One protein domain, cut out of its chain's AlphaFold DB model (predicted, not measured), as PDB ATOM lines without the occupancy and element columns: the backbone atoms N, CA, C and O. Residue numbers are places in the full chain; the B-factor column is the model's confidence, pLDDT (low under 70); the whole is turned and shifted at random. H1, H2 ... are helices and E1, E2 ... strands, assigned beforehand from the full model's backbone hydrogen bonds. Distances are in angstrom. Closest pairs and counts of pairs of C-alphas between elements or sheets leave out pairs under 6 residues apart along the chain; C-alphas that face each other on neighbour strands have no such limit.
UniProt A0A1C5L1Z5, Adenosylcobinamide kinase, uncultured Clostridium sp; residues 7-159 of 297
ATOM      1  N   GLU A   7     195.006 192.644 109.981       76.88
ATOM      2  CA  GLU A   7     194.191 191.610 110.638       76.88
ATOM      3  C   GLU A   7     192.973 192.214 111.360       76.88
ATOM      4  O   GLU A   7     191.869 191.666 111.313       76.88
ATOM      5  N   THR A   8     193.148 193.368 112.012       73.56
ATOM      6  CA  THR A   8     192.063 194.047 112.729       73.56
ATOM      7  C   THR A   8     191.048 194.634 111.751       73.56
ATOM      8  O   THR A   8     189.842 194.516 111.975       73.56
ATOM      9  N   GLU A   9     191.509 195.187 110.627       80.62
ATOM     10  CA  GLU A   9     190.639 195.649 109.538       80.62
ATOM     11  C   GLU A   9     189.810 194.503 108.938       80.62
ATOM     12  O   GLU A   9     188.600 194.637 108.747       80.62
ATOM     13  N   GLU A  10     190.427 193.342 108.696       79.69
ATOM     14  CA  GLU A  10     189.739 192.146 108.198       79.69
ATOM     15  C   GLU A  10     188.686 191.636 109.196       79.69
ATOM     16  O   GLU A  10     187.565 191.299 108.795       79.69
ATOM     17  N   LYS A  11     188.987 191.652 110.502       75.12
ATOM     18  CA  LYS A  11     188.013 191.331 111.563       75.12
ATOM     19  C   LYS A  11     186.831 192.302 111.571       75.12
ATOM     20  O   LYS A  11     185.683 191.850 111.633       75.12
ATOM     21  N   ILE A  12     187.083 193.610 111.461       76.56
ATOM     22  CA  ILE A  12     186.029 194.637 111.401       76.56
ATOM     23  C   ILE A  12     185.151 194.428 110.165       76.56
ATOM     24  O   ILE A  12     183.924 194.399 110.278       76.56
ATOM     25  N   ASN A  13     185.755 194.202 108.997       79.44
ATOM     26  CA  ASN A  13     185.022 193.944 107.759       79.44
ATOM     27  C   ASN A  13     184.158 192.686 107.858       79.44
ATOM     28  O   ASN A  13     182.987 192.709 107.473       79.44
ATOM     29  N   ARG A  14     184.686 191.607 108.447       77.81
ATOM     30  CA  ARG A  14     183.916 190.385 108.700       77.81
ATOM     31  C   ARG A  14     182.727 190.647 109.628       77.81
ATOM     32  O   ARG A  14     181.628 190.179 109.340       77.81
ATOM     33  N   HIS A  15     182.907 191.415 110.705       75.88
ATOM     34  CA  HIS A  15     181.805 191.807 111.598       75.88
ATOM     35  C   HIS A  15     180.740 192.630 110.864       75.88
ATOM     36  O   HIS A  15     179.551 192.324 110.977       75.88
ATOM     37  N   ARG A  16     181.146 193.620 110.056       75.00
ATOM     38  CA  ARG A  16     180.225 194.422 109.235       75.00
ATOM     39  C   ARG A  16     179.430 193.542 108.264       75.00
ATOM     40  O   ARG A  16     178.211 193.656 108.205       75.00
ATOM     41  N   GLN A  17     180.081 192.599 107.578       78.38
ATOM     42  CA  GLN A  17     179.416 191.655 106.668       78.38
ATOM     43  C   GLN A  17     178.427 190.725 107.388       78.38
ATOM     44  O   GLN A  17     177.320 190.508 106.897       78.38
ATOM     45  N   MET A  18     178.789 190.199 108.567       73.25
ATOM     46  CA  MET A  18     177.885 189.366 109.373       73.25
ATOM     47  C   MET A  18     176.655 190.141 109.867       73.25
ATOM     48  O   MET A  18     175.584 189.552 110.020       73.25
ATOM     49  N   ARG A  19     176.795 191.450 110.110       73.75
ATOM     50  CA  ARG A  19     175.710 192.332 110.571       73.75
ATOM     51  C   ARG A  19     174.872 192.915 109.430       73.75
ATOM     52  O   ARG A  19     173.695 193.184 109.650       73.75
ATOM     53  N   ALA A  20     175.414 193.018 108.215       69.69
ATOM     54  CA  ALA A  20     174.709 193.549 107.041       69.69
ATOM     55  C   ALA A  20     173.411 192.786 106.716       69.69
ATOM     56  O   ALA A  20     172.445 193.377 106.250       69.69
ATOM     57  N   LYS A  21     173.358 191.481 107.014       70.31
ATOM     58  CA  LYS A  21     172.158 190.643 106.830       70.31
ATOM     59  C   LYS A  21     171.170 190.694 108.005       70.31
ATOM     60  O   LYS A  21     170.145 190.026 107.951       70.31
ATOM     61  N   LYS A  22     171.488 191.426 109.077       75.44
ATOM     62  CA  LYS A  22     170.731 191.460 110.341       75.44
ATOM     63  C   LYS A  22     170.039 192.808 110.599       75.44
ATOM     64  O   LYS A  22     169.638 193.059 111.726       75.44
ATOM     65  N   ASN A  23     169.923 193.669 109.584       76.81
ATOM     66  CA  ASN A  23     169.279 194.992 109.663       76.81
ATOM     67  C   ASN A  23     169.847 195.939 110.746       76.81
ATOM     68  O   ASN A  23     169.159 196.854 111.184       76.81
ATOM     69  N   PHE A  24     171.109 195.765 111.162       78.88
ATOM     70  CA  PHE A  24     171.772 196.708 112.070       78.88
ATOM     71  C   PHE A  24     172.347 197.902 111.299       78.88
ATOM     72  O   PHE A  24     173.151 197.716 110.383       78.88
ATOM     73  N   GLN A  25     172.046 199.123 111.748       81.69
ATOM     74  CA  GLN A  25     172.896 200.280 111.465       81.69
ATOM     75  C   GLN A  25     174.100 200.232 112.414       81.69
ATOM     76  O   GLN A  25     173.936 200.134 113.627       81.69
ATOM     77  N   THR A  26     175.313 200.263 111.862       83.94
ATOM     78  CA  THR A  26     176.553 200.237 112.650       83.94
ATOM     79  C   THR A  26     177.201 201.610 112.627       83.94
ATOM     80  O   THR A  26     177.428 202.155 111.553       83.94
ATOM     81  N   GLU A  27     177.542 202.122 113.804       87.19
ATOM     82  CA  GLU A  27     178.327 203.340 113.976       87.19
ATOM     83  C   GLU A  27     179.555 203.022 114.833       87.19
ATOM     84  O   GLU A  27     179.475 202.223 115.770       87.19
ATOM     85  N   GLU A  28     180.698 203.629 114.519       88.12
ATOM     86  CA  GLU A  28     181.948 203.379 115.236       88.12
ATOM     87  C   GLU A  28     182.263 204.522 116.199       88.12
ATOM     88  O   GLU A  28     182.493 205.659 115.797       88.12
ATOM     89  N   CYS A  29     182.300 204.190 117.489       91.62
ATOM     90  CA  CYS A  29     182.694 205.084 118.569       91.62
ATOM     91  C   CYS A  29     183.836 204.433 119.351       91.62
ATOM     92  O   CYS A  29     183.625 203.449 120.064       91.62
ATOM     93  N   PHE A  30     185.054 204.951 119.199       92.44
ATOM     94  CA  PHE A  30     186.243 204.365 119.826       92.44
ATOM     95  C   PHE A  30     186.572 204.978 121.185       92.44
ATOM     96  O   PHE A  30     187.029 204.253 122.062       92.44
ATOM     97  N   THR A  31     186.325 206.272 121.351       94.44
ATOM     98  CA  THR A  31     186.543 207.063 122.567       94.44
ATOM     99  C   THR A  31     185.413 208.083 122.697       94.44
ATOM    100  O   THR A  31     184.643 208.297 121.760       94.44
ATOM    101  N   ASN A  32     185.303 208.722 123.857       94.19
ATOM    102  CA  ASN A  32     184.381 209.808 124.149       94.19
ATOM    103  C   ASN A  32     182.914 209.495 123.821       94.19
ATOM    104  O   ASN A  32     182.229 210.313 123.207       94.19
ATOM    105  N   LEU A  33     182.393 208.346 124.279       94.62
ATOM    106  CA  LEU A  33     180.998 207.933 124.024       94.62
ATOM    107  C   LEU A  33     179.990 209.049 124.344       94.62
ATOM    108  O   LEU A  33     179.063 209.321 123.589       94.62
ATOM    109  N   SER A  34     180.232 209.760 125.441       92.62
ATOM    110  CA  SER A  34     179.422 210.884 125.906       92.62
ATOM    111  C   SER A  34     179.333 212.056 124.908       92.62
ATOM    112  O   SER A  34     178.312 212.752 124.853       92.62
ATOM    113  N   GLU A  35     180.390 212.305 124.136       91.56
ATOM    114  CA  GLU A  35     180.444 213.316 123.073       91.56
ATOM    115  C   GLU A  35     179.928 212.760 121.746       91.56
ATOM    116  O   GLU A  35     179.140 213.419 121.068       91.56
ATOM    117  N   PHE A  36     180.299 211.526 121.414       91.50
ATOM    118  CA  PHE A  36     179.796 210.822 120.242       91.50
ATOM    119  C   PHE A  36     178.261 210.838 120.195       91.50
ATOM    120  O   PHE A  36     177.668 211.249 119.199       91.50
ATOM    121  N   VAL A  37     177.618 210.499 121.315       89.56
ATOM    122  CA  VAL A  37     176.157 210.495 121.450       89.56
ATOM    123  C   VAL A  37     175.550 211.894 121.274       89.56
ATOM    124  O   VAL A  37     174.499 212.025 120.653       89.56
ATOM    125  N   LYS A  38     176.221 212.954 121.749       87.88
ATOM    126  CA  LYS A  38     175.781 214.348 121.532       87.88
ATOM    127  C   LYS A  38     175.836 214.755 120.056       87.88
ATOM    128  O   LYS A  38     175.010 215.550 119.618       87.88
ATOM    129  N   ASN A  39     176.822 214.244 119.320       85.62
ATOM    130  CA  ASN A  39     177.080 214.602 117.925       85.62
ATOM    131  C   ASN A  39     176.287 213.759 116.924       85.62
ATOM    132  O   ASN A  39     176.182 214.144 115.755       85.62
ATOM    133  N   MET A  40     175.704 212.635 117.356       81.56
ATOM    134  CA  MET A  40     174.685 211.955 116.567       81.56
ATOM    135  C   MET A  40     173.587 212.982 116.274       81.56
ATOM    136  O   MET A  40     172.906 213.438 117.189       81.56
ATOM    137  N   LYS A  41     173.450 213.388 115.001       57.94
ATOM    138  CA  LYS A  41     172.423 214.319 114.496       57.94
ATOM    139  C   LYS A  41     171.037 213.681 114.604       57.94
ATOM    140  O   LYS A  41     170.375 213.410 113.605       57.94
ATOM    141  N   LEU A  42     170.619 213.379 115.822       57.53
ATOM    142  CA  LEU A  42     169.303 212.879 116.125       57.53
ATOM    143  C   LEU A  42     168.384 214.073 115.935       57.53
ATOM    144  O   LEU A  42     168.384 215.020 116.723       57.53
ATOM    145  N   GLN A  43     167.656 214.058 114.818       48.38
ATOM    146  CA  GLN A  43     166.469 214.884 114.698       48.38
ATOM    147  C   GLN A  43     165.665 214.638 115.972       48.38
ATOM    148  O   GLN A  43     165.455 213.481 116.341       48.38
ATOM    149  N   LYS A  44     165.285 215.712 116.666       48.41
ATOM    150  CA  LYS A  44     164.319 215.671 117.766       48.41
ATOM    151  C   LYS A  44     162.957 215.241 117.203       48.41
ATOM    152  O   LYS A  44     162.026 216.034 117.169       48.41
ATOM    153  N   ASN A  45     162.860 214.017 116.706       52.16
ATOM    154  CA  ASN A  45     161.602 213.310 116.660       52.16
ATOM    155  C   ASN A  45     161.367 212.845 118.094       52.16
ATOM    156  O   ASN A  45     162.297 212.419 118.776       52.16
ATOM    157  N   SER A  46     160.150 213.053 118.573       59.56
ATOM    158  CA  SER A  46     159.737 212.914 119.971       59.56
ATOM    159  C   SER A  46     159.895 211.510 120.554       59.56
ATOM    160  O   SER A  46     159.743 211.349 121.763       59.56
ATOM    161  N   ASP A  47     160.213 210.522 119.722       71.19
ATOM    162  CA  ASP A  47     160.139 209.114 120.074       71.19
ATOM    163  C   ASP A  47     161.553 208.543 120.214       71.19
ATOM    164  O   ASP A  47     162.424 208.752 119.358       71.19
ATOM    165  N   LYS A  48     161.800 207.835 121.323       74.44
ATOM    166  CA  LYS A  48     163.056 207.111 121.529       74.44
ATOM    167  C   LYS A  48     163.225 206.053 120.439       74.44
ATOM    168  O   LYS A  48     162.263 205.486 119.931       74.44
ATOM    169  N   LYS A  49     164.474 205.760 120.085       79.50
ATOM    170  CA  LYS A  49     164.792 204.611 119.231       79.50
ATOM    171  C   LYS A  49     164.594 203.310 120.017       79.50
ATOM    172  O   LYS A  49     164.880 203.269 121.207       79.50
ATOM    173  N   GLU A  50     164.191 202.232 119.350       83.44
ATOM    174  CA  GLU A  50     163.832 200.977 120.036       83.44
ATOM    175  C   GLU A  50     165.014 200.315 120.763       83.44
ATOM    176  O   GLU A  50     164.914 199.987 121.945       83.44
ATOM    177  N   VAL A  51     166.144 200.105 120.073       90.12
ATOM    178  CA  VAL A  51     167.258 199.315 120.616       90.12
ATOM    179  C   VAL A  51     168.626 199.779 120.124       90.12
ATOM    180  O   VAL A  51     168.800 200.142 118.958       90.12
ATOM    181  N   VAL A  52     169.621 199.720 121.009       92.75
ATOM    182  CA  VAL A  52     171.043 199.841 120.668       92.75
ATOM    183  C   VAL A  52     171.845 198.694 121.276       92.75
ATOM    184  O   VAL A  52     171.609 198.275 122.408       92.75
ATOM    185  N   LEU A  53     172.820 198.204 120.511       93.25
ATOM    186  CA  LEU A  53     173.826 197.250 120.965       93.25
ATOM    187  C   LEU A  53     175.171 197.969 121.105       93.25
ATOM    188  O   LEU A  53     175.766 198.372 120.105       93.25
ATOM    189  N   LEU A  54     175.661 198.105 122.336       94.50
ATOM    190  CA  LEU A  54     176.983 198.647 122.632       94.50
ATOM    191  C   LEU A  54     178.001 197.504 122.750       94.50
ATOM    192  O   LEU A  54     178.046 196.794 123.754       94.50
ATOM    193  N   GLU A  55     178.834 197.338 121.719       91.81
ATOM    194  CA  GLU A  55     179.853 196.283 121.638       91.81
ATOM    195  C   GLU A  55     181.244 196.882 121.319       91.81
ATOM    196  O   GLU A  55     181.453 197.430 120.238       91.81
ATOM    197  N   CYS A  56     182.247 196.804 122.200       92.25
ATOM    198  CA  CYS A  56     182.221 196.250 123.558       92.25
ATOM    199  C   CYS A  56     182.932 197.159 124.568       92.25
ATOM    200  O   CYS A  56     183.829 197.932 124.222       92.25
ATOM    201  N   MET A  57     182.539 197.023 125.836       96.88
ATOM    202  CA  MET A  57     183.029 197.862 126.931       96.88
ATOM    203  C   MET A  57     184.521 197.695 127.205       96.88
ATOM    204  O   MET A  57     185.185 198.676 127.513       96.88
ATOM    205  N   SER A  58     185.071 196.491 127.047       95.62
ATOM    206  CA  SER A  58     186.510 196.236 127.200       95.62
ATOM    207  C   SER A  58     187.344 197.083 126.237       95.62
ATOM    208  O   SER A  58     188.277 197.764 126.653       95.62
ATOM    209  N   ASN A  59     186.955 197.123 124.960       95.00
ATOM    210  CA  ASN A  59     187.618 197.959 123.964       95.00
ATOM    211  C   ASN A  59     187.428 199.451 124.248       95.00
ATOM    212  O   ASN A  59     188.385 200.206 124.115       95.00
ATOM    213  N   LEU A  60     186.223 199.875 124.642       96.69
ATOM    214  CA  LEU A  60     185.973 201.277 124.983       96.69
ATOM    215  C   LEU A  60     186.851 201.711 126.163       96.69
ATOM    216  O   LEU A  60     187.570 202.693 126.050       96.69
ATOM    217  N   VAL A  61     186.865 200.946 127.258       97.44
ATOM    218  CA  VAL A  61     187.704 201.228 128.432       97.44
ATOM    219  C   VAL A  61     189.187 201.268 128.054       97.44
ATOM    220  O   VAL A  61     189.894 202.176 128.484       97.44
ATOM    221  N   ALA A  62     189.667 200.321 127.240       96.00
ATOM    222  CA  ALA A  62     191.060 200.302 126.795       96.00
ATOM    223  C   ALA A  62     191.417 201.556 125.986       96.00
ATOM    224  O   ALA A  62     192.415 202.212 126.278       96.00
ATOM    225  N   ASN A  63     190.583 201.922 125.011       95.69
ATOM    226  CA  ASN A  63     190.800 203.112 124.195       95.69
ATOM    227  C   ASN A  63     190.767 204.385 125.052       95.69
ATOM    228  O   ASN A  63     191.649 205.227 124.941       95.69
ATOM    229  N   GLU A  64     189.799 204.512 125.959       96.69
ATOM    230  CA  GLU A  64     189.687 205.681 126.835       96.69
ATOM    231  C   GLU A  64     190.888 205.838 127.774       96.69
ATOM    232  O   GLU A  64     191.246 206.953 128.164       96.69
ATOM    233  N   LEU A  65     191.521 204.720 128.135       95.00
ATOM    234  CA  LEU A  65     192.665 204.693 129.030       95.00
ATOM    235  C   LEU A  65     194.002 204.931 128.317       95.00
ATOM    236  O   LEU A  65     194.890 205.553 128.912       95.00
ATOM    237  N   PHE A  66     194.160 204.426 127.091       93.50
ATOM    238  CA  PHE A  66     195.461 204.321 126.420       93.50
ATOM    239  C   PHE A  66     195.594 205.120 125.124       93.50
ATOM    240  O   PHE A  66     196.720 205.448 124.757       93.50
ATOM    241  N   ASP A  67     194.497 205.434 124.439       94.12
ATOM    242  CA  ASP A  67     194.550 206.192 123.190       94.12
ATOM    243  C   ASP A  67     194.816 207.687 123.449       94.12
ATOM    244  O   ASP A  67     194.397 208.261 124.461       94.12
ATOM    245  N   GLU A  68     195.490 208.353 122.511       91.94
ATOM    246  CA  GLU A  68     195.792 209.788 122.609       91.94
ATOM    247  C   GLU A  68     194.525 210.657 122.621       91.94
ATOM    248  O   GLU A  68     194.513 211.736 123.221       91.94
ATOM    249  N   THR A  69     193.444 210.176 122.000       92.25
ATOM    250  CA  THR A  69     192.117 210.808 122.011       92.25
ATOM    251  C   THR A  69     191.255 210.373 123.198       92.25
ATOM    252  O   THR A  69     190.178 210.933 123.417       92.25
ATOM    253  N   GLY A  70     191.718 209.390 123.973       93.94
ATOM    254  CA  GLY A  70     191.024 208.862 125.138       93.94
ATOM    255  C   GLY A  70     190.959 209.861 126.291       93.94
ATOM    256  O   GLY A  70     191.832 210.716 126.486       93.94
ATOM    257  N   VAL A  71     189.922 209.729 127.110       93.44
ATOM    258  CA  VAL A  71     189.650 210.618 128.250       93.44
ATOM    259  C   VAL A  71     190.798 210.679 129.243       93.44
ATOM    260  O   VAL A  71     191.045 211.735 129.828       93.44
ATOM    261  N   ASN A  72     191.545 209.591 129.427       94.31
ATOM    262  CA  ASN A  72     192.687 209.585 130.334       94.31
ATOM    263  C   ASN A  72     193.767 210.600 129.920       94.31
ATOM    264  O   ASN A  72     194.390 211.224 130.780       94.31
ATOM    265  N   THR A  73     193.946 210.848 128.618       93.12
ATOM    266  CA  THR A  73     194.859 211.889 128.122       93.12
ATOM    267  C   THR A  73     194.392 213.284 128.550       93.12
ATOM    268  O   THR A  73     195.206 214.122 128.948       93.12
ATOM    269  N   ILE A  74     193.080 213.531 128.543       91.12
ATOM    270  CA  ILE A  74     192.478 214.782 129.027       91.12
ATOM    271  C   ILE A  74     192.632 214.898 130.550       91.12
ATOM    272  O   ILE A  74     193.043 215.949 131.047       91.12
ATOM    273  N   LEU A  75     192.346 213.823 131.293       92.75
ATOM    274  CA  LEU A  75     192.462 213.789 132.753       92.75
ATOM    275  C   LEU A  75     193.893 214.073 133.212       92.75
ATOM    276  O   LEU A  75     194.077 214.924 134.078       92.75
ATOM    277  N   LYS A  76     194.901 213.451 132.589       91.81
ATOM    278  CA  LYS A  76     196.320 213.688 132.904       91.81
ATOM    279  C   LYS A  76     196.752 215.129 132.637       91.81
ATOM    280  O   LYS A  76     197.494 215.695 133.432       91.81
ATOM    281  N   LYS A  77     196.281 215.741 131.543       92.69
ATOM    282  CA  LYS A  77     196.584 217.147 131.221       92.69
ATOM    283  C   LYS A  77     195.923 218.116 132.202       92.69
ATOM    284  O   LYS A  77     196.543 219.089 132.616       92.69
ATOM    285  N   LYS A  78     194.662 217.863 132.564       94.19
ATOM    286  CA  LYS A  78     193.873 218.748 133.433       94.19
ATOM    287  C   LYS A  78     194.214 218.582 134.917       94.19
ATOM    288  O   LYS A  78     194.146 219.549 135.669       94.19
ATOM    289  N   TYR A  79     194.570 217.369 135.330       93.44
ATOM    290  CA  TYR A  79     194.834 216.996 136.714       93.44
ATOM    291  C   TYR A  79     196.091 216.104 136.798       93.44
ATOM    292  O   TYR A  79     195.990 214.898 137.029       93.44
ATOM    293  N   PRO A  80     197.297 216.674 136.630       91.12
ATOM    294  CA  PRO A  80     198.539 215.897 136.549       91.12
ATOM    295  C   PRO A  80     198.923 215.182 137.854       91.12
ATOM    296  O   PRO A  80     199.760 214.285 137.831       91.12
ATOM    297  N   ALA A  81     198.325 215.568 138.982       94.31
ATOM    298  CA  ALA A  81     198.613 215.018 140.306       94.31
ATOM    299  C   ALA A  81     197.615 213.935 140.770       94.31
ATOM    300  O   ALA A  81     197.651 213.562 141.940       94.31
ATOM    301  N   LEU A  82     196.712 213.453 139.902       92.38
ATOM    302  CA  LEU A  82     195.771 212.396 140.290       92.38
ATOM    303  C   LEU A  82     196.509 211.100 140.618       92.38
ATOM    304  O   LEU A  82     197.329 210.613 139.838       92.38
ATOM    305  N   SER A  83     196.144 210.501 141.744       92.75
ATOM    306  CA  SER A  83     196.495 209.118 142.037       92.75
ATOM    307  C   SER A  83     195.796 208.162 141.064       92.75
ATOM    308  O   SER A  83     194.740 208.471 140.506       92.75
ATOM    309  N   ASN A  84     196.341 206.953 140.901       91.00
ATOM    310  CA  ASN A  84     195.728 205.925 140.053       91.00
ATOM    311  C   ASN A  84     194.271 205.645 140.446       91.00
ATOM    312  O   ASN A  84     193.424 205.502 139.570       91.00
ATOM    313  N   ASN A  85     193.962 205.621 141.746       92.00
ATOM    314  CA  ASN A  85     192.596 205.397 142.217       92.00
ATOM    315  C   ASN A  85     191.659 206.520 141.760       92.00
ATOM    316  O   ASN A  85     190.581 206.239 141.255       92.00
ATOM    317  N   GLU A  86     192.069 207.787 141.857       95.06
ATOM    318  CA  GLU A  86     191.230 208.897 141.392       95.06
ATOM    319  C   GLU A  86     191.049 208.903 139.870       95.06
ATOM    320  O   GLU A  86     189.987 209.295 139.384       95.06
ATOM    321  N   VAL A  87     192.056 208.457 139.107       94.12
ATOM    322  CA  VAL A  87     191.907 208.237 137.660       94.12
ATOM    323  C   VAL A  87     190.862 207.157 137.389       94.12
ATOM    324  O   VAL A  87     189.979 207.382 136.564       94.12
ATOM    325  N   VAL A  88     190.919 206.024 138.100       95.38
ATOM    326  CA  VAL A  88     189.932 204.940 137.969       95.38
ATOM    327  C   VAL A  88     188.519 205.450 138.237       95.38
ATOM    328  O   VAL A  88     187.623 205.195 137.433       95.38
ATOM    329  N   GLU A  89     188.321 206.195 139.326       96.25
ATOM    330  CA  GLU A  89     187.027 206.784 139.693       96.25
ATOM    331  C   GLU A  89     186.498 207.707 138.588       96.25
ATOM    332  O   GLU A  89     185.434 207.464 138.022       96.25
ATOM    333  N   LYS A  90     187.286 208.717 138.199       96.19
ATOM    334  CA  LYS A  90     186.871 209.707 137.194       96.19
ATOM    335  C   LYS A  90     186.606 209.092 135.828       96.19
ATOM    336  O   LYS A  90     185.687 209.521 135.131       96.19
ATOM    337  N   LEU A  91     187.427 208.128 135.419       96.06
ATOM    338  CA  LEU A  91     187.251 207.461 134.137       96.06
ATOM    339  C   LEU A  91     186.006 206.571 134.143       96.06
ATOM    340  O   LEU A  91     185.267 206.555 133.160       96.06
ATOM    341  N   THR A  92     185.747 205.885 135.257       97.31
ATOM    342  CA  THR A  92     184.520 205.101 135.442       97.31
ATOM    343  C   THR A  92     183.290 205.994 135.309       97.31
ATOM    344  O   THR A  92     182.419 205.697 134.493       97.31
ATOM    345  N   ASP A  93     183.254 207.124 136.023       96.88
ATOM    346  CA  ASP A  93     182.148 208.089 135.951       96.88
ATOM    347  C   ASP A  93     181.935 208.610 134.524       96.88
ATOM    348  O   ASP A  93     180.803 208.704 134.046       96.88
ATOM    349  N   TYR A  94     183.023 208.919 133.812       96.19
ATOM    350  CA  TYR A  94     182.942 209.402 132.436       96.19
ATOM    351  C   TYR A  94     182.318 208.366 131.492       96.19
ATOM    352  O   TYR A  94     181.439 208.696 130.691       96.19
ATOM    353  N   ILE A  95     182.759 207.109 131.590       96.94
ATOM    354  CA  ILE A  95     182.257 206.015 130.755       96.94
ATOM    355  C   ILE A  95     180.780 205.752 131.059       96.94
ATOM    356  O   ILE A  95     179.975 205.655 130.131       96.94
ATOM    357  N   LEU A  96     180.406 205.702 132.342       97.56
ATOM    358  CA  LEU A  96     179.018 205.505 132.765       97.56
ATOM    359  C   LEU A  96     178.111 206.643 132.289       97.56
ATOM    360  O   LEU A  96     177.026 206.367 131.785       97.56
ATOM    361  N   ASN A  97     178.570 207.899 132.328       96.19
ATOM    362  CA  ASN A  97     177.811 209.019 131.767       96.19
ATOM    363  C   ASN A  97     177.605 208.895 130.245       96.19
ATOM    364  O   ASN A  97     176.576 209.309 129.715       96.19
ATOM    365  N   GLY A  98     178.571 208.324 129.520       95.00
ATOM    366  CA  GLY A  98     178.400 208.012 128.100       95.00
ATOM    367  C   GLY A  98     177.279 206.999 127.853       95.00
ATOM    368  O   GLY A  98     176.471 207.189 126.945       95.00
ATOM    369  N   VAL A  99     177.204 205.957 128.684       95.50
ATOM    370  CA  VAL A  99     176.136 204.947 128.621       95.50
ATOM    371  C   VAL A  99     174.784 205.537 129.034       95.50
ATOM    372  O   VAL A  99     173.782 205.283 128.373       95.50
ATOM    373  N   GLU A 100     174.748 206.378 130.067       93.94
ATOM    374  CA  GLU A 100     173.536 207.078 130.510       93.94
ATOM    375  C   GLU A 100     172.924 207.924 129.385       93.94
ATOM    376  O   GLU A 100     171.722 207.862 129.145       93.94
ATOM    377  N   LYS A 101     173.744 208.619 128.593       92.38
ATOM    378  CA  LYS A 101     173.243 209.377 127.437       92.38
ATOM    379  C   LYS A 101     172.651 208.511 126.334       92.38
ATOM    380  O   LYS A 101     171.769 208.971 125.614       92.38
ATOM    381  N   LEU A 102     173.115 207.271 126.166       91.50
ATOM    382  CA  LEU A 102     172.435 206.332 125.269       91.50
ATOM    383  C   LEU A 102     171.038 206.001 125.801       91.50
ATOM    384  O   LEU A 102     170.109 205.879 125.007       91.50
ATOM    385  N   ASN A 103     170.875 205.910 127.123       87.50
ATOM    386  CA  ASN A 103     169.594 205.613 127.773       87.50
ATOM    387  C   ASN A 103     168.573 206.747 127.596       87.50
ATOM    388  O   ASN A 103     167.366 206.504 127.610       87.50
ATOM    389  N   ASP A 104     169.031 207.975 127.347       86.88
ATOM    390  CA  ASP A 104     168.159 209.098 126.985       86.88
ATOM    391  C   ASP A 104     167.575 208.969 125.568       86.88
ATOM    392  O   ASP A 104     166.511 209.520 125.289       86.88
ATOM    393  N   ILE A 105     168.240 208.230 124.676       88.12
ATOM    394  CA  ILE A 105     167.895 208.141 123.246       88.12
ATOM    395  C   ILE A 105     167.212 206.823 122.895       88.12
ATOM    396  O   ILE A 105     166.349 206.801 122.017       88.12
ATOM    397  N   TYR A 106     167.620 205.731 123.537       89.31
ATOM    398  CA  TYR A 106     167.143 204.387 123.243       89.31
ATOM    399  C   TYR A 106     166.257 203.864 124.373       89.31
ATOM    400  O   TYR A 106     166.498 204.149 125.545       89.31
ATOM    401  N   GLU A 107     165.220 203.109 124.021       89.00
ATOM    402  CA  GLU A 107     164.366 202.420 124.994       89.00
ATOM    403  C   GLU A 107     165.080 201.213 125.600       89.00
ATOM    404  O   GLU A 107     165.024 201.008 126.811       89.00
ATOM    405  N   ASN A 108     165.783 200.442 124.764       91.12
ATOM    406  CA  ASN A 108     166.499 199.240 125.172       91.12
ATOM    407  C   ASN A 108     167.987 199.348 124.830       91.12
ATOM    408  O   ASN A 108     168.370 199.699 123.711       91.12
ATOM    409  N   ILE A 109     168.842 198.985 125.784       94.19
ATOM    410  CA  ILE A 109     170.293 198.952 125.599       94.19
ATOM    411  C   ILE A 109     170.791 197.555 125.933       94.19
ATOM    412  O   ILE A 109     170.640 197.087 127.058       94.19
ATOM    413  N   VAL A 110     171.447 196.924 124.965       95.12
ATOM    414  CA  VAL A 110     172.209 195.694 125.176       95.12
ATOM    415  C   VAL A 110     173.684 196.067 125.218       95.12
ATOM    416  O   VAL A 110     174.202 196.663 124.274       95.12
ATOM    417  N   ILE A 111     174.373 195.738 126.310       96.62
ATOM    418  CA  ILE A 111     175.792 196.059 126.492       96.62
ATOM    419  C   ILE A 111     176.596 194.767 126.543       96.62
ATOM    420  O   ILE A 111     176.324 193.892 127.359       96.62
ATOM    421  N   VAL A 112     177.626 194.674 125.704       96.81
ATOM    422  CA  VAL A 112     178.560 193.544 125.696       96.81
ATOM    423  C   VAL A 112     179.862 193.957 126.375       96.81
ATOM    424  O   VAL A 112     180.518 194.923 125.978       96.81
ATOM    425  N   THR A 113     180.261 193.198 127.393       96.94
ATOM    426  CA  THR A 113     181.530 193.357 128.118       96.94
ATOM    427  C   THR A 113     182.246 192.010 128.253       96.94
ATOM    428  O   THR A 113     181.769 190.997 127.747       96.94
ATOM    429  N   ASN A 114     183.413 191.991 128.896       94.75
ATOM    430  CA  ASN A 114     184.249 190.803 129.041       94.75
ATOM    431  C   ASN A 114     184.586 190.518 130.510       94.75
ATOM    432  O   ASN A 114     184.819 191.445 131.290       94.75
ATOM    433  N   GLU A 115     184.677 189.231 130.851       91.38
ATOM    434  CA  GLU A 115     185.330 188.731 132.066       91.38
ATOM    435  C   GLU A 115     186.814 188.511 131.735       91.38
ATOM    436  O   GLU A 115     187.156 187.683 130.893       91.38
ATOM    437  N   VAL A 116     187.693 189.329 132.319       92.69
ATOM    438  CA  VAL A 116     189.157 189.246 132.134       92.69
ATOM    439  C   VAL A 116     189.883 189.240 133.479       92.69
ATOM    440  O   VAL A 116     191.038 189.658 133.584       92.69
ATOM    441  N   PHE A 117     189.200 188.855 134.551       93.75
ATOM    442  CA  PHE A 117     189.607 189.191 135.914       93.75
ATOM    443  C   PHE A 117     190.223 188.022 136.676       93.75
ATOM    444  O   PHE A 117     190.701 188.211 137.793       93.75
ATOM    445  N   SER A 118     190.236 186.838 136.068       90.56
ATOM    446  CA  SER A 118     190.501 185.585 136.769       90.56
ATOM    447  C   SER A 118     191.888 184.968 136.501       90.56
ATOM    448  O   SER A 118     192.064 183.745 136.507       90.56
ATOM    449  N   GLU A 119     192.896 185.805 136.226       85.88
ATOM    450  CA  GLU A 119     194.271 185.375 135.914       85.88
ATOM    451  C   GLU A 119     195.239 185.677 137.067       85.88
ATOM    452  O   GLU A 119     195.137 186.713 137.727       85.88
ATOM    453  N   SER A 120     196.229 184.804 137.272       78.31
ATOM    454  CA  SER A 120     197.223 184.924 138.350       78.31
ATOM    455  C   SER A 120     198.458 185.769 138.004       78.31
ATOM    456  O   SER A 120     199.383 185.843 138.808       78.31
ATOM    457  N   THR A 121     198.553 186.318 136.793       74.81
ATOM    458  CA  THR A 121     199.783 186.945 136.286       74.81
ATOM    459  C   THR A 121     200.053 188.309 136.926       74.81
ATOM    460  O   THR A 121     199.140 189.039 137.314       74.81
ATOM    461  N   VAL A 122     201.335 188.674 137.050       74.88
ATOM    462  CA  VAL A 122     201.730 190.014 137.505       74.88
ATOM    463  C   VAL A 122     201.429 191.017 136.395       74.88
ATOM    464  O   VAL A 122     201.993 190.937 135.305       74.88
ATOM    465  N   TYR A 123     200.547 191.969 136.683       78.94
ATOM    466  CA  TYR A 123     200.170 193.018 135.742       78.94
ATOM    467  C   TYR A 123     201.083 194.232 135.857       78.94
ATOM    468  O   TYR A 123     201.480 194.622 136.961       78.94
ATOM    469  N   SER A 124     201.312 194.891 134.719       88.38
ATOM    470  CA  SER A 124     201.771 196.275 134.725       88.38
ATOM    471  C   SER A 124     200.741 197.171 135.431       88.38
ATOM    472  O   SER A 124     199.570 196.798 135.599       88.38
ATOM    473  N   ASN A 125     201.161 198.362 135.858       88.31
ATOM    474  CA  ASN A 125     200.255 199.311 136.510       88.31
ATOM    475  C   ASN A 125     199.097 199.708 135.583       88.31
ATOM    476  O   ASN A 125     197.959 199.843 136.026       88.31
ATOM    477  N   GLU A 126     199.379 199.820 134.289       89.56
ATOM    478  CA  GLU A 126     198.428 200.125 133.225       89.56
ATOM    479  C   GLU A 126     197.352 199.045 133.114       89.56
ATOM    480  O   GLU A 126     196.161 199.352 133.138       89.56
ATOM    481  N   MET A 127     197.755 197.772 133.052       91.38
ATOM    482  CA  MET A 127     196.812 196.659 132.944       91.38
ATOM    483  C   MET A 127     195.987 196.491 134.227       91.38
ATOM    484  O   MET A 127     194.797 196.180 134.165       91.38
ATOM    485  N   ARG A 128     196.583 196.755 135.397       91.88
ATOM    486  CA  ARG A 128     195.849 196.791 136.669       91.88
ATOM    487  C   ARG A 128     194.766 197.867 136.648       91.88
ATOM    488  O   ARG A 128     193.620 197.572 136.969       91.88
ATOM    489  N   MET A 129     195.115 199.079 136.220       94.06
ATOM    490  CA  MET A 129     194.181 200.197 136.102       94.06
ATOM    491  C   MET A 129     193.063 199.889 135.095       94.06
ATOM    492  O   MET A 129     191.894 200.101 135.403       94.06
ATOM    493  N   TYR A 130     193.390 199.300 133.941       96.00
ATOM    494  CA  TYR A 130     192.403 198.827 132.965       96.00
ATOM    495  C   TYR A 130     191.397 197.845 133.581       96.00
ATOM    496  O   TYR A 130     190.189 198.060 133.485       96.00
ATOM    497  N   LYS A 131     191.879 196.795 134.263       95.50
ATOM    498  CA  LYS A 131     191.005 195.812 134.921       95.50
ATOM    499  C   LYS A 131     190.182 196.449 136.045       95.50
ATOM    500  O   LYS A 131     189.016 196.104 136.200       95.50
ATOM    501  N   GLN A 132     190.741 197.394 136.797       95.94
ATOM    502  CA  GLN A 132     190.000 198.124 137.829       95.94
ATOM    503  C   GLN A 132     188.844 198.934 137.236       95.94
ATOM    504  O   GLN A 132     187.714 198.796 137.703       95.94
ATOM    505  N   VAL A 133     189.100 199.721 136.185       97.75
ATOM    506  CA  VAL A 133     188.060 200.512 135.505       97.75
ATOM    507  C   VAL A 133     187.005 199.590 134.905       97.75
ATOM    508  O   VAL A 133     185.824 199.769 135.180       97.75
ATOM    509  N   LEU A 134     187.406 198.567 134.142       98.19
ATOM    510  CA  LEU A 134     186.458 197.652 133.504       98.19
ATOM    511  C   LEU A 134     185.610 196.898 134.536       98.19
ATOM    512  O   LEU A 134     184.399 196.799 134.374       98.19
ATOM    513  N   GLY A 135     186.223 196.390 135.610       97.50
ATOM    514  CA  GLY A 135     185.511 195.685 136.676       97.50
ATOM    515  C   GLY A 135     184.505 196.585 137.388       97.50
ATOM    516  O   GLY A 135     183.363 196.180 137.610       97.50
ATOM    517  N   LYS A 136     184.892 197.836 137.672       97.62
ATOM    518  CA  LYS A 136     184.003 198.817 138.295       97.62
ATOM    519  C   LYS A 136     182.852 199.213 137.372       97.62
ATOM    520  O   LYS A 136     181.702 199.153 137.796       97.62
ATOM    521  N   VAL A 137     183.141 199.530 136.108       98.19
ATOM    522  CA  VAL A 137     182.127 199.800 135.078       98.19
ATOM    523  C   VAL A 137     181.157 198.623 134.963       98.19
ATOM    524  O   VAL A 137     179.951 198.831 135.022       98.19
ATOM    525  N   ASN A 138     181.653 197.386 134.886       97.88
ATOM    526  CA  ASN A 138     180.806 196.194 134.817       97.88
ATOM    527  C   ASN A 138     179.889 196.060 136.042       97.88
ATOM    528  O   ASN A 138     178.707 195.765 135.881       97.88
ATOM    529  N   CYS A 139     180.399 196.304 137.255       96.75
ATOM    530  CA  CYS A 139     179.587 196.270 138.474       96.75
ATOM    531  C   CYS A 139     178.494 197.351 138.472       96.75
ATOM    532  O   CYS A 139     177.353 197.061 138.822       96.75
ATOM    533  N   GLU A 140     178.813 198.585 138.077       96.88
ATOM    534  CA  GLU A 140     177.831 199.680 138.032       96.88
ATOM    535  C   GLU A 140     176.776 199.468 136.937       96.88
ATOM    536  O   GLU A 140     175.579 199.621 137.187       96.88
ATOM    537  N   LEU A 141     177.186 199.003 135.754       95.62
ATOM    538  CA  LEU A 141     176.253 198.621 134.695       95.62
ATOM    539  C   LEU A 141     175.345 197.472 135.142       95.62
ATOM    540  O   LEU A 141     174.134 197.543 134.951       95.62
ATOM    541  N   ALA A 142     175.889 196.452 135.806       94.50
ATOM    542  CA  ALA A 142     175.106 195.342 136.337       94.50
ATOM    543  C   ALA A 142     174.116 195.780 137.429       94.50
ATOM    544  O   ALA A 142     173.018 195.225 137.517       94.50
ATOM    545  N   LYS A 143     174.447 196.795 138.245       92.44
ATOM    546  CA  LYS A 143     173.506 197.398 139.208       92.44
ATOM    547  C   LYS A 143     172.315 198.039 138.487       92.44
ATOM    548  O   LYS A 143     171.181 197.794 138.904       92.44
ATOM    549  N   ALA A 144     172.564 198.777 137.405       91.19
ATOM    550  CA  ALA A 144     171.538 199.472 136.625       91.19
ATOM    551  C   ALA A 144     170.736 198.562 135.672       91.19
ATOM    552  O   ALA A 144     169.569 198.836 135.409       91.19
ATOM    553  N   ALA A 145     171.334 197.478 135.171       92.25
ATOM    554  CA  ALA A 145     170.725 196.610 134.163       92.25
ATOM    555  C   ALA A 145     169.468 195.895 134.680       92.25
ATOM    556  O   ALA A 145     169.388 195.545 135.853       92.25
ATOM    557  N   VAL A 146     168.494 195.613 133.820       90.69
ATOM    558  CA  VAL A 146     167.355 194.758 134.206       90.69
ATOM    559  C   VAL A 146     167.793 193.294 134.288       90.69
ATOM    560  O   VAL A 146     167.427 192.590 135.225       90.69
ATOM    561  N   GLU A 147     168.657 192.882 133.363       92.00
ATOM    562  CA  GLU A 147     169.136 191.516 133.193       92.00
ATOM    563  C   GLU A 147     170.660 191.508 133.030       92.00
ATOM    564  O   GLU A 147     171.242 192.439 132.471       92.00
ATOM    565  N   VAL A 148     171.318 190.477 133.565       94.25
ATOM    566  CA  VAL A 148     172.768 190.274 133.432       94.25
ATOM    567  C   VAL A 148     173.006 188.800 133.162       94.25
ATOM    568  O   VAL A 148     172.640 187.964 133.990       94.25
ATOM    569  N   GLU A 149     173.646 188.506 132.038       94.00
ATOM    570  CA  GLU A 149     174.003 187.152 131.624       94.00
ATOM    571  C   GLU A 149     175.520 187.025 131.437       94.00
ATOM    572  O   GLU A 149     176.172 187.926 130.903       94.00
ATOM    573  N   GLU A 150     176.086 185.889 131.844       94.00
ATOM    574  CA  GLU A 150     177.433 185.466 131.448       94.00
ATOM    575  C   GLU A 150     177.304 184.443 130.318       94.00
ATOM    576  O   GLU A 150     176.617 183.432 130.460       94.00
ATOM    577  N   VAL A 151     177.959 184.686 129.183       93.25
ATOM    578  CA  VAL A 151     177.949 183.743 128.058       93.25
ATOM    579  C   VAL A 151     179.159 182.818 128.160       93.25
ATOM    580  O   VAL A 151     180.285 183.224 127.873       93.25
ATOM    581  N   ILE A 152     178.926 181.558 128.523       90.56
ATOM    582  CA  ILE A 152     179.960 180.534 128.719       90.56
ATOM    583  C   ILE A 152     179.785 179.448 127.656       90.56
ATOM    584  O   ILE A 152     178.740 178.811 127.568       90.56
ATOM    585  N   TYR A 153     180.796 179.240 126.807       89.94
ATOM    586  CA  TYR A 153     180.728 178.302 125.669       89.94
ATOM    587  C   TYR A 153     179.478 178.489 124.777       89.94
ATOM    588  O   TYR A 153     178.935 177.531 124.231       89.94
ATOM    589  N   GLY A 154     179.019 179.737 124.628       89.50
ATOM    590  CA  GLY A 154     177.825 180.088 123.851       89.50
ATOM    591  C   GLY A 154     176.493 179.873 124.578       89.50
ATOM    592  O   GLY A 154     175.453 180.141 123.987       89.50
ATOM    593  N   GLN A 155     176.512 179.418 125.833       87.94
ATOM    594  CA  GLN A 155     175.330 179.288 126.686       87.94
ATOM    595  C   GLN A 155     175.216 180.503 127.603       87.94
ATOM    596  O   GLN A 155     176.181 180.855 128.280       87.94
ATOM    597  N   ALA A 156     174.048 181.139 127.616       91.56
ATOM    598  CA  ALA A 156     173.758 182.239 128.526       91.56
ATOM    599  C   ALA A 156     173.421 181.698 129.923       91.56
ATOM    600  O   ALA A 156     172.546 180.845 130.078       91.56
ATOM    601  N   VAL A 157     174.129 182.197 130.934       89.75
ATOM    602  CA  VAL A 157     173.874 181.938 132.353       89.75
ATOM    603  C   VAL A 157     173.335 183.218 132.975       89.75
ATOM    604  O   VAL A 157     174.038 184.225 133.043       89.75
ATOM    605  N   LEU A 158     172.082 183.186 133.423       88.88
ATOM    606  CA  LEU A 158     171.397 184.338 134.002       88.88
ATOM    607  C   LEU A 158     171.820 184.569 135.461       88.88
ATOM    608  O   LEU A 158     171.583 183.724 136.321       88.88
ATOM    609  N   TYR A 159     172.382 185.744 135.754       84.38
ATOM    610  CA  TYR A 159     172.860 186.123 137.090       84.38
ATOM    611  C   TYR A 159     171.854 186.961 137.890       84.38
ATOM    612  O   TYR A 159     171.735 186.814 139.110       84.38
TER     613      TYR A 159
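Overview. This is residues 7 to 159 of the 297 residues of the protein "Adenosylcobinamide kinase" of uncultured Clostridium sp (UniProt A0A1C5L1Z5). The long helix H5 is the core of a group of crossed helices: H2, H3, H4 and H6 pack on it, and a two-strand parallel ribbon of E1 and E2 lies at its last residues. H1 is set away from this body, with residues 7 to 14 and 17 to 23 sticking out, and E3 and E4 make a small hairpin well away from H5. The printed part has 153 residues with six named helices and four named strands, in the order H1, H2, E1, H3, H4, H5, E2, H6, E3, E4; one sheet is E1 and E2, parallel, the other E3 and E4, antiparallel. The class is mixed, helices and strands, and the whole is compact, with a radius of gyration of the C-alphas of 16.6 A and spans of 44 by 39 by 35 A.

Along the chain. H1, residues 7 to 20, begins with C-alpha 7 at (194.191, 191.610, 110.638) and is 19.9 A long. H2 is residues 33 to 39, E1 residues 49 to 55 with 17.4 A, H3 residues 57 to 66 and H4 residues 71 to 78. H5, residues 84 to 105, is 32.6 A long and ends with C-alpha 105 at (167.895, 208.141, 123.246). E2 is residues 106 to 112 with 15.9 A, and H6 residues 125 to 144 with 28.7 A. E3 is residues 149 to 152, and E4, residues 155 to 158, ends with C-alpha 158 at (171.397, 184.338, 134.002).

Arrangement. H5 is the hub. It touches H6 at a steep tilt of 38 degrees, the same way, the closest C-alphas being those of Val 88 and Val 133, 5.4 A apart. With residues 94 to 102 alone it touches H2, closest at the C-alphas of Ser 34 and Gly 98, 3.8 A. With residues 87 to 94 alone it touches H4, closest at the C-alphas of Asn 72 and Leu 91, 7.0 A. H3 and H5 only just touch, with 3 pairs of C-alphas within 8 A, closest at Val 61 and Ile 95, 7.6 A. H3 and H4 touch only at the corner, closest at the C-alphas of Leu 65 and Asn 72, 5.1 A. H3 touches H6, closest at the C-alphas of Val 61 and Leu 134, 6.3 A. E1, H3 H4 H5 and E2 make a strand-helix-strand unit, two parallel neighbour strands with helices between. Across E1 and E2, N 54 and O 110 are within hydrogen-bond range at 2.8 A. In the hairpin of E3 and E4, N 152 and O 155 are at 2.8 A. H1 is apart from H5. Every O i to N i+4 pair is within hydrogen-bond range in H1, H3, H4 and H6; in H2 it is 2 of 3 and in H5 17 of 18.

Size, cuts and confidence. The two C-alphas farthest apart are those of Ser 46 and Val 122, 50.9 A. The printed part has no cut. The links from H1 to H2 and from E2 to H6 are long, 12 residues each. The mean pLDDT of the printed part is 88.5; residue 20 and residues 41 to 46 are under 70.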